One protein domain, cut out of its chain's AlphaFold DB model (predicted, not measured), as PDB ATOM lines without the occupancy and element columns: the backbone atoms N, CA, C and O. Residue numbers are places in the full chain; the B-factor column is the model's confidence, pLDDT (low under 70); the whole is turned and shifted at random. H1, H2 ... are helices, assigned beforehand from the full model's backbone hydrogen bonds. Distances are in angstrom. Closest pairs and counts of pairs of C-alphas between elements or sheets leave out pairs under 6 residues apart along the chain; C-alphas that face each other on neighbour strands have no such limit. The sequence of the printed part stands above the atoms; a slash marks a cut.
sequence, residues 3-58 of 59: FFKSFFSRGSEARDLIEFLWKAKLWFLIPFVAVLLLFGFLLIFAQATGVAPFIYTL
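AT A GLANCE: This is residues 3 to 58 of the 59 residues of an uncharacterized protein of Candidatus Curtissbacteria bacterium RIFCSPLOWO2_01_FULL_42_50 (UniProt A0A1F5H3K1). The longest helix, H3, and the helix before it, H2, make an open, flat V, meeting only near the residues beside their tight link. H1 lengthens the arm of H2 at its free end, and after the far end of H3 the chain turns into the short helix H4. The printed part has 56 residues with four named helices in the order H1, H2, H3, H4, and no named strand; the class is all helix. It is only just extended, close to loose, with a radius of gyration of the C-alphas of 15.3 A and spans of 42 by 31 by 7 A.

IN THESE COORDINATES: H3, residues 29 to 46, is 25.4 A long, from C-alpha 29 at (217.849, 203.131, 253.165) to C-alpha 46 at (192.745, 203.948, 249.507). H2, residues 11 to 23, measures 19.1 A. H1 is residues 3 to 8, 9.3 A, with C-alpha 3 at (199.014, 182.189, 245.549). H4 is residues 52 to 56, 6.8 A.

HOW THE PARTS SIT: H2 and H3 form a helical hairpin and only just touch, with 3 pairs of C-alphas within 8 A. H2 touches H3 with residues 18 to 21 alone, and H3 touches H2 with residues 29 to 30 alone; the closest C-alphas of the two, those of Ile 18 and Ile 30, are 7.3 A apart. They run opposite ways at a shallow tilt of 34 degrees, only just short of steep. H3 and H4 are close but not clearly touching, the closest C-alphas being those of Ala 46 and Ala 52, 5.3 A apart. H1 and H2 meet only through their link. H1 is apart from H3 and H4, and H2 from H4. Every O i to N i+4 pair is within hydrogen-bond range in H3 and H4, against 1 of 2 in H1 and 8 of 9 in H2.

THE WHOLE: The two farthest C-alphas, of Lys 23 and Thr 49, are 42.4 A apart. Residues 3 to 16 and 31 to 41 stand free. The printed part has no cut, and its three links are tight. Mean pLDDT of the printed part is 83.6; residues 3 to 9, 49 and 58 are under 70.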
ATOM      1  N   PHE A   3     198.343 180.903 245.769       64.12
ATOM      2  CA  PHE A   3     199.014 182.189 245.549       64.12
ATOM      3  C   PHE A   3     199.616 182.791 246.833       64.12
ATOM      4  O   PHE A   3     200.754 183.232 246.845       64.12
ATOM      5  N   PHE A   4     198.901 182.725 247.961       68.12
ATOM      6  CA  PHE A   4     199.395 183.265 249.235       68.12
ATOM      7  C   PHE A   4     200.540 182.441 249.852       68.12
ATOM      8  O   PHE A   4     201.409 182.997 250.518       68.12
ATOM      9  N   LYS A   5     200.601 181.124 249.594       62.38
ATOM     10  CA  LYS A   5     201.681 180.266 250.113       62.38
ATOM     11  C   LYS A   5     203.040 180.565 249.466       62.38
ATOM     12  O   LYS A   5     204.050 180.492 250.156       62.38
ATOM     13  N   SER A   6     203.079 180.944 248.182       59.91
ATOM     14  CA  SER A   6     204.339 181.322 247.519       59.91
ATOM     15  C   SER A   6     204.860 182.685 247.973       59.91
ATOM     16  O   SER A   6     206.066 182.890 247.970       59.91
ATOM     17  N   PHE A   7     203.977 183.600 248.384       64.44
ATOM     18  CA  PHE A   7     204.378 184.889 248.952       64.44
ATOM     19  C   PHE A   7     205.009 184.735 250.339       64.44
ATOM     20  O   PHE A   7     206.042 185.335 250.610       64.44
ATOM     21  N   PHE A   8     204.443 183.884 251.199       64.81
ATOM     22  CA  PHE A   8     204.969 183.681 252.554       64.81
ATOM     23  C   PHE A   8     206.274 182.863 252.578       64.81
ATOM     24  O   PHE A   8     207.127 183.078 253.433       64.81
ATOM     25  N   SER A   9     206.472 181.978 251.592       67.25
ATOM     26  CA  SER A   9     207.729 181.239 251.390       67.25
ATOM     27  C   SER A   9     208.913 182.136 251.020       67.25
ATOM     28  O   SER A   9     210.043 181.681 251.150       67.25
ATOM     29  N   ARG A  10     208.655 183.360 250.540       72.44
ATOM     30  CA  ARG A  10     209.676 184.317 250.091       72.44
ATOM     31  C   ARG A  10     210.023 185.386 251.138       72.44
ATOM     32  O   ARG A  10     210.677 186.389 250.854       72.44
ATOM     33  N   GLY A  11     209.505 185.227 252.358       78.12
ATOM     34  CA  GLY A  11     209.745 186.164 253.454       78.12
ATOM     35  C   GLY A  11     211.188 186.139 253.968       78.12
ATOM     36  O   GLY A  11     211.633 187.116 254.571       78.12
ATOM     37  N   SER A  12     211.930 185.054 253.716       85.19
ATOM     38  CA  SER A  12     213.361 184.949 254.029       85.19
ATOM     39  C   SER A  12     214.188 185.994 253.284       85.19
ATOM     40  O   SER A  12     215.018 186.662 253.892       85.19
ATOM     41  N   GLU A  13     213.881 186.227 252.014       88.44
ATOM     42  CA  GLU A  13     214.634 187.109 251.126       88.44
ATOM     43  C   GLU A  13     214.582 188.568 251.601       88.44
ATOM     44  O   GLU A  13     215.549 189.314 251.456       88.44
ATOM     45  N   ALA A  14     213.470 188.980 252.221       88.56
ATOM     46  CA  ALA A  14     213.347 190.307 252.818       88.56
ATOM     47  C   ALA A  14     214.259 190.481 254.045       88.56
ATOM     48  O   ALA A  14     214.796 191.568 254.264       88.56
ATOM     49  N   ARG A  15     214.463 189.420 254.839       90.19
ATOM     50  CA  ARG A  15     215.388 189.449 255.985       90.19
ATOM     51  C   ARG A  15     216.833 189.526 255.505       90.19
ATOM     52  O   ARG A  15     217.583 190.347 256.030       90.19
ATOM     53  N   ASP A  16     217.176 188.765 254.469       93.19
ATOM     54  CA  ASP A  16     218.509 188.787 253.856       93.19
ATOM     55  C   ASP A  16     218.843 190.175 253.279       93.19
ATOM     56  O   ASP A  16     219.965 190.661 253.426       93.19
ATOM     57  N   LEU A  17     217.856 190.862 252.686       91.25
ATOM     58  CA  LEU A  17     217.999 192.238 252.194       91.25
ATOM     59  C   LEU A  17     218.315 193.213 253.341       91.25
ATOM     60  O   LEU A  17     219.244 194.015 253.234       91.25
ATOM     61  N   ILE A  18     217.581 193.136 254.455       92.69
ATOM     62  CA  ILE A  18     217.833 193.999 255.622       92.69
ATOM     63  C   ILE A  18     219.223 193.726 256.212       92.69
ATOM     64  O   ILE A  18     219.951 194.672 256.521       92.69
ATOM     65  N   GLU A  19     219.622 192.458 256.328       94.44
ATOM     66  CA  GLU A  19     220.957 192.090 256.807       94.44
ATOM     67  C   GLU A  19     222.059 192.614 255.870       94.44
ATOM     68  O   GLU A  19     223.064 193.163 256.335       94.44
ATOM     69  N   PHE A  20     221.851 192.523 254.554       94.56
ATOM     70  CA  PHE A  20     222.748 193.097 253.553       94.56
ATOM     71  C   PHE A  20     222.887 194.617 253.709       94.56
ATOM     72  O   PHE A  20     224.011 195.118 253.755       94.56
ATOM     73  N   LEU A  21     221.777 195.353 253.843       94.81
ATOM     74  CA  LEU A  21     221.813 196.808 254.038       94.81
ATOM     75  C   LEU A  21     222.582 197.188 255.306       94.81
ATOM     76  O   LEU A  21     223.318 198.178 255.310       94.81
ATOM     77  N   TRP A  22     222.460 196.387 256.363       94.19
ATOM     78  CA  TRP A  22     223.196 196.604 257.603       94.19
ATOM     79  C   TRP A  22     224.700 196.371 257.426       94.19
ATOM     80  O   TRP A  22     225.501 197.224 257.815       94.19
ATOM     81  N   LYS A  23     225.088 195.264 256.778       95.81
ATOM     82  CA  LYS A  23     226.494 194.935 256.470       95.81
ATOM     83  C   LYS A  23     227.136 195.951 255.525       95.81
ATOM     84  O   LYS A  23     228.290 196.320 255.721       95.81
ATOM     85  N   ALA A  24     226.384 196.449 254.547       96.06
ATOM     86  CA  ALA A  24     226.828 197.470 253.601       96.06
ATOM     87  C   ALA A  24     226.837 198.895 254.190       96.06
ATOM     88  O   ALA A  24     227.159 199.849 253.484       96.06
ATOM     89  N   LYS A  25     226.473 199.066 255.474       94.50
ATOM     90  CA  LYS A  25     226.326 200.369 256.148       94.50
ATOM     91  C   LYS A  25     225.303 201.297 255.466       94.50
ATOM     92  O   LYS A  25     225.318 202.499 255.695       94.50
ATOM     93  N   LEU A  26     224.368 200.734 254.704       95.94
ATOM     94  CA  LEU A  26     223.250 201.412 254.041       95.94
ATOM     95  C   LEU A  26     221.973 201.401 254.902       95.94
ATOM     96  O   LEU A  26     220.857 201.420 254.391       95.94
ATOM     97  N   TRP A  27     222.119 201.361 256.225       94.50
ATOM     98  CA  TRP A  27     221.014 201.306 257.191       94.50
ATOM     99  C   TRP A  27     220.031 202.478 257.049       94.50
ATOM    100  O   TRP A  27     218.848 202.330 257.338       94.50
ATOM    101  N   PHE A  28     220.488 203.615 256.523       95.00
ATOM    102  CA  PHE A  28     219.648 204.764 256.187       95.00
ATOM    103  C   PHE A  28     218.641 204.495 255.062       95.00
ATOM    104  O   PHE A  28     217.635 205.188 255.012       95.00
ATOM    105  N   LEU A  29     218.837 203.495 254.193       95.00
ATOM    106  CA  LEU A  29     217.849 203.131 253.165       95.00
ATOM    107  C   LEU A  29     216.627 202.404 253.737       95.00
ATOM    108  O   LEU A  29     215.550 202.480 253.151       95.00
ATOM    109  N   ILE A  30     216.769 201.736 254.883       93.44
ATOM    110  CA  ILE A  30     215.682 200.996 255.537       93.44
ATOM    111  C   ILE A  30     214.455 201.896 255.786       93.44
ATOM    112  O   ILE A  30     213.367 201.520 255.343       93.44
ATOM    113  N   PRO A  31     214.575 203.085 256.418       95.06
ATOM    114  CA  PRO A  31     213.430 203.974 256.603       95.06
ATOM    115  C   PRO A  31     212.837 204.487 255.282       95.06
ATOM    116  O   PRO A  31     211.616 204.585 255.186       95.06
ATOM    117  N   PHE A  32     213.638 204.747 254.239       96.12
ATOM    118  CA  PHE A  32     213.099 205.147 252.928       96.12
ATOM    119  C   PHE A  32     212.240 204.044 252.304       96.12
ATOM    120  O   PHE A  32     211.124 204.304 251.855       96.12
ATOM    121  N   VAL A  33     212.726 202.800 252.320       93.75
ATOM    122  CA  VAL A  33     211.966 201.642 251.830       93.75
ATOM    123  C   VAL A  33     210.695 201.439 252.658       93.75
ATOM    124  O   VAL A  33     209.634 201.190 252.091       93.75
ATOM    125  N   ALA A  34     210.764 201.605 253.981       94.81
ATOM    126  CA  ALA A  34     209.601 201.490 254.859       94.81
ATOM    127  C   ALA A  34     208.511 202.526 254.529       94.81
ATOM    128  O   ALA A  34     207.337 202.168 254.463       94.81
ATOM    129  N   VAL A  35     208.888 203.781 254.261       95.81
ATOM    130  CA  VAL A  35     207.945 204.830 253.839       95.81
ATOM    131  C   VAL A  35     207.296 204.479 252.498       95.81
ATOM    132  O   VAL A  35     206.080 204.587 252.362       95.81
ATOM    133  N   LEU A  36     208.066 203.993 251.521       94.94
ATOM    134  CA  LEU A  36     207.511 203.565 250.230       94.94
ATOM    135  C   LEU A  36     206.524 202.399 250.378       94.94
ATOM    136  O   LEU A  36     205.460 202.412 249.762       94.94
ATOM    137  N   LEU A  37     206.845 201.414 251.222       94.00
ATOM    138  CA  LEU A  37     205.937 200.307 251.529       94.00
ATOM    139  C   LEU A  37     204.670 200.794 252.240       94.00
ATOM    140  O   LEU A  37     203.583 200.317 251.920       94.00
ATOM    141  N   LEU A  38     204.794 201.763 253.154       92.69
ATOM    142  CA  LEU A  38     203.655 202.395 253.817       92.69
ATOM    143  C   LEU A  38     202.732 203.074 252.799       92.69
ATOM    144  O   LEU A  38     201.527 202.843 252.835       92.69
ATOM    145  N   PHE A  39     203.280 203.843 251.853       90.00
ATOM    146  CA  PHE A  39     202.489 204.434 250.771       90.00
ATOM    147  C   PHE A  39     201.861 203.374 249.860       90.00
ATOM    148  O   PHE A  39     200.694 203.503 249.505       90.00
ATOM    149  N   GLY A  40     202.577 202.298 249.528       89.88
ATOM    150  CA  GLY A  40     202.014 201.174 248.774       89.88
ATOM    151  C   GLY A  40     200.816 200.537 249.487       89.88
ATOM    152  O   GLY A  40     199.775 200.309 248.872       89.88
ATOM    153  N   PHE A  41     200.926 200.326 250.802       89.00
ATOM    154  CA  PHE A  41     199.819 199.865 251.638       89.00
ATOM    155  C   PHE A  41     198.662 200.865 251.669       89.00
ATOM    156  O   PHE A  41     197.513 200.468 251.476       89.00
ATOM    157  N   LEU A  42     198.955 202.154 251.863       85.69
ATOM    158  CA  LEU A  42     197.952 203.216 251.828       85.69
ATOM    159  C   LEU A  42     197.206 203.228 250.497       85.69
ATOM    160  O   LEU A  42     195.990 203.326 250.521       85.69
ATOM    161  N   LEU A  43     197.881 203.062 249.357       85.00
ATOM    162  CA  LEU A  43     197.241 203.021 248.037       85.00
ATOM    163  C   LEU A  43     196.331 201.802 247.853       85.00
ATOM    164  O   LEU A  43     195.257 201.931 247.270       85.00
ATOM    165  N   ILE A  44     196.727 200.635 248.366       84.94
ATOM    166  CA  ILE A  44     195.875 199.434 248.354       84.94
ATOM    167  C   ILE A  44     194.605 199.684 249.179       84.94
ATOM    168  O   ILE A  44     193.503 199.369 248.731       84.94
ATOM    169  N   PHE A  45     194.740 200.290 250.361       80.75
ATOM    170  CA  PHE A  45     193.604 200.594 251.234       80.75
ATOM    171  C   PHE A  45     192.809 201.838 250.816       80.75
ATOM    172  O   PHE A  45     191.629 201.927 251.136       80.75
ATOM    173  N   ALA A  46     193.400 202.758 250.052       78.50
ATOM    174  CA  ALA A  46     192.745 203.948 249.507       78.50
ATOM    175  C   ALA A  46     191.568 203.597 248.597       78.50
ATOM    176  O   ALA A  46     190.609 204.356 248.493       78.50
ATOM    177  N   GLN A  47     191.638 202.434 247.946       70.88
ATOM    178  CA  GLN A  47     190.567 201.921 247.096       70.88
ATOM    179  C   GLN A  47     189.337 201.478 247.904       70.88
ATOM    180  O   GLN A  47     188.256 201.324 247.336       70.88
ATOM    181  N   ALA A  48     189.465 201.290 249.224       75.81
ATOM    182  CA  ALA A  48     188.328 201.038 250.096       75.81
ATOM    183  C   ALA A  48     187.585 202.354 250.379       75.81
ATOM    184  O   ALA A  48     188.142 203.302 250.935       75.81
ATOM    185  N   THR A  49     186.293 202.396 250.041       66.94
ATOM    186  CA  THR A  49     185.426 203.589 250.116       66.94
ATOM    187  C   THR A  49     185.425 204.297 251.476       66.94
ATOM    188  O   THR A  49     185.249 205.510 251.520       66.94
ATOM    189  N   GLY A  50     185.657 203.579 252.580       76.31
ATOM    190  CA  GLY A  50     185.705 204.157 253.930       76.31
ATOM    191  C   GLY A  50     187.008 204.882 254.295       76.31
ATOM    192  O   GLY A  50     187.002 205.691 255.217       76.31
ATOM    193  N   VAL A  51     188.117 204.618 253.595       71.62
ATOM    194  CA  VAL A  51     189.446 205.178 253.925       71.62
ATOM    195  C   VAL A  51     189.763 206.423 253.088       71.62
ATOM    196  O   VAL A  51     190.522 207.286 253.529       71.62
ATOM    197  N   ALA A  52     189.133 206.569 251.918       72.75
ATOM    198  CA  ALA A  52     189.362 207.683 250.996       72.75
ATOM    199  C   ALA A  52     189.244 209.090 251.634       72.75
ATOM    200  O   ALA A  52     190.145 209.899 251.405       72.75
ATOM    201  N   PRO A  53     188.239 209.403 252.484       74.31
ATOM    202  CA  PRO A  53     188.114 210.731 253.101       74.31
ATOM    203  C   PRO A  53     189.309 211.127 253.977       74.31
ATOM    204  O   PRO A  53     189.679 212.294 254.021       74.31
ATOM    205  N   PHE A  54     189.938 210.159 254.646       72.31
ATOM    206  CA  PHE A  54     191.080 210.408 255.528       72.31
ATOM    207  C   PHE A  54     192.358 210.699 254.741       72.31
ATOM    208  O   PHE A  54     193.174 211.511 255.171       72.31
ATOM    209  N   ILE A  55     192.513 210.099 253.557       73.38
ATOM    210  CA  ILE A  55     193.662 210.361 252.682       73.38
ATOM    211  C   ILE A  55     193.634 211.806 252.188       73.38
ATOM    212  O   ILE A  55     194.670 212.462 252.215       73.38
ATOM    213  N   TYR A  56     192.463 212.335 251.826       72.62
ATOM    214  CA  TYR A  56     192.336 213.731 251.390       72.62
ATOM    215  C   TYR A  56     192.691 214.757 252.469       72.62
ATOM    216  O   TYR A  56     192.998 215.884 252.126       72.62
ATOM    217  N   THR A  57     192.660 214.401 253.757       75.81
ATOM    218  CA  THR A  57     193.071 215.330 254.829       75.81
ATOM    219  C   THR A  57     194.584 215.411 255.035       75.81
ATOM    220  O   THR A  57     195.055 216.313 255.720       75.81
ATOM    221  N   LEU A  58     195.348 214.466 254.477       68.75
ATOM    222  CA  LEU A  58     196.811 214.432 254.583       68.75
ATOM    223  C   LEU A  58     197.517 215.259 253.490       68.75
ATOM    224  O   LEU A  58     198.738 215.404 253.559       68.75
TER     225      LEU A  58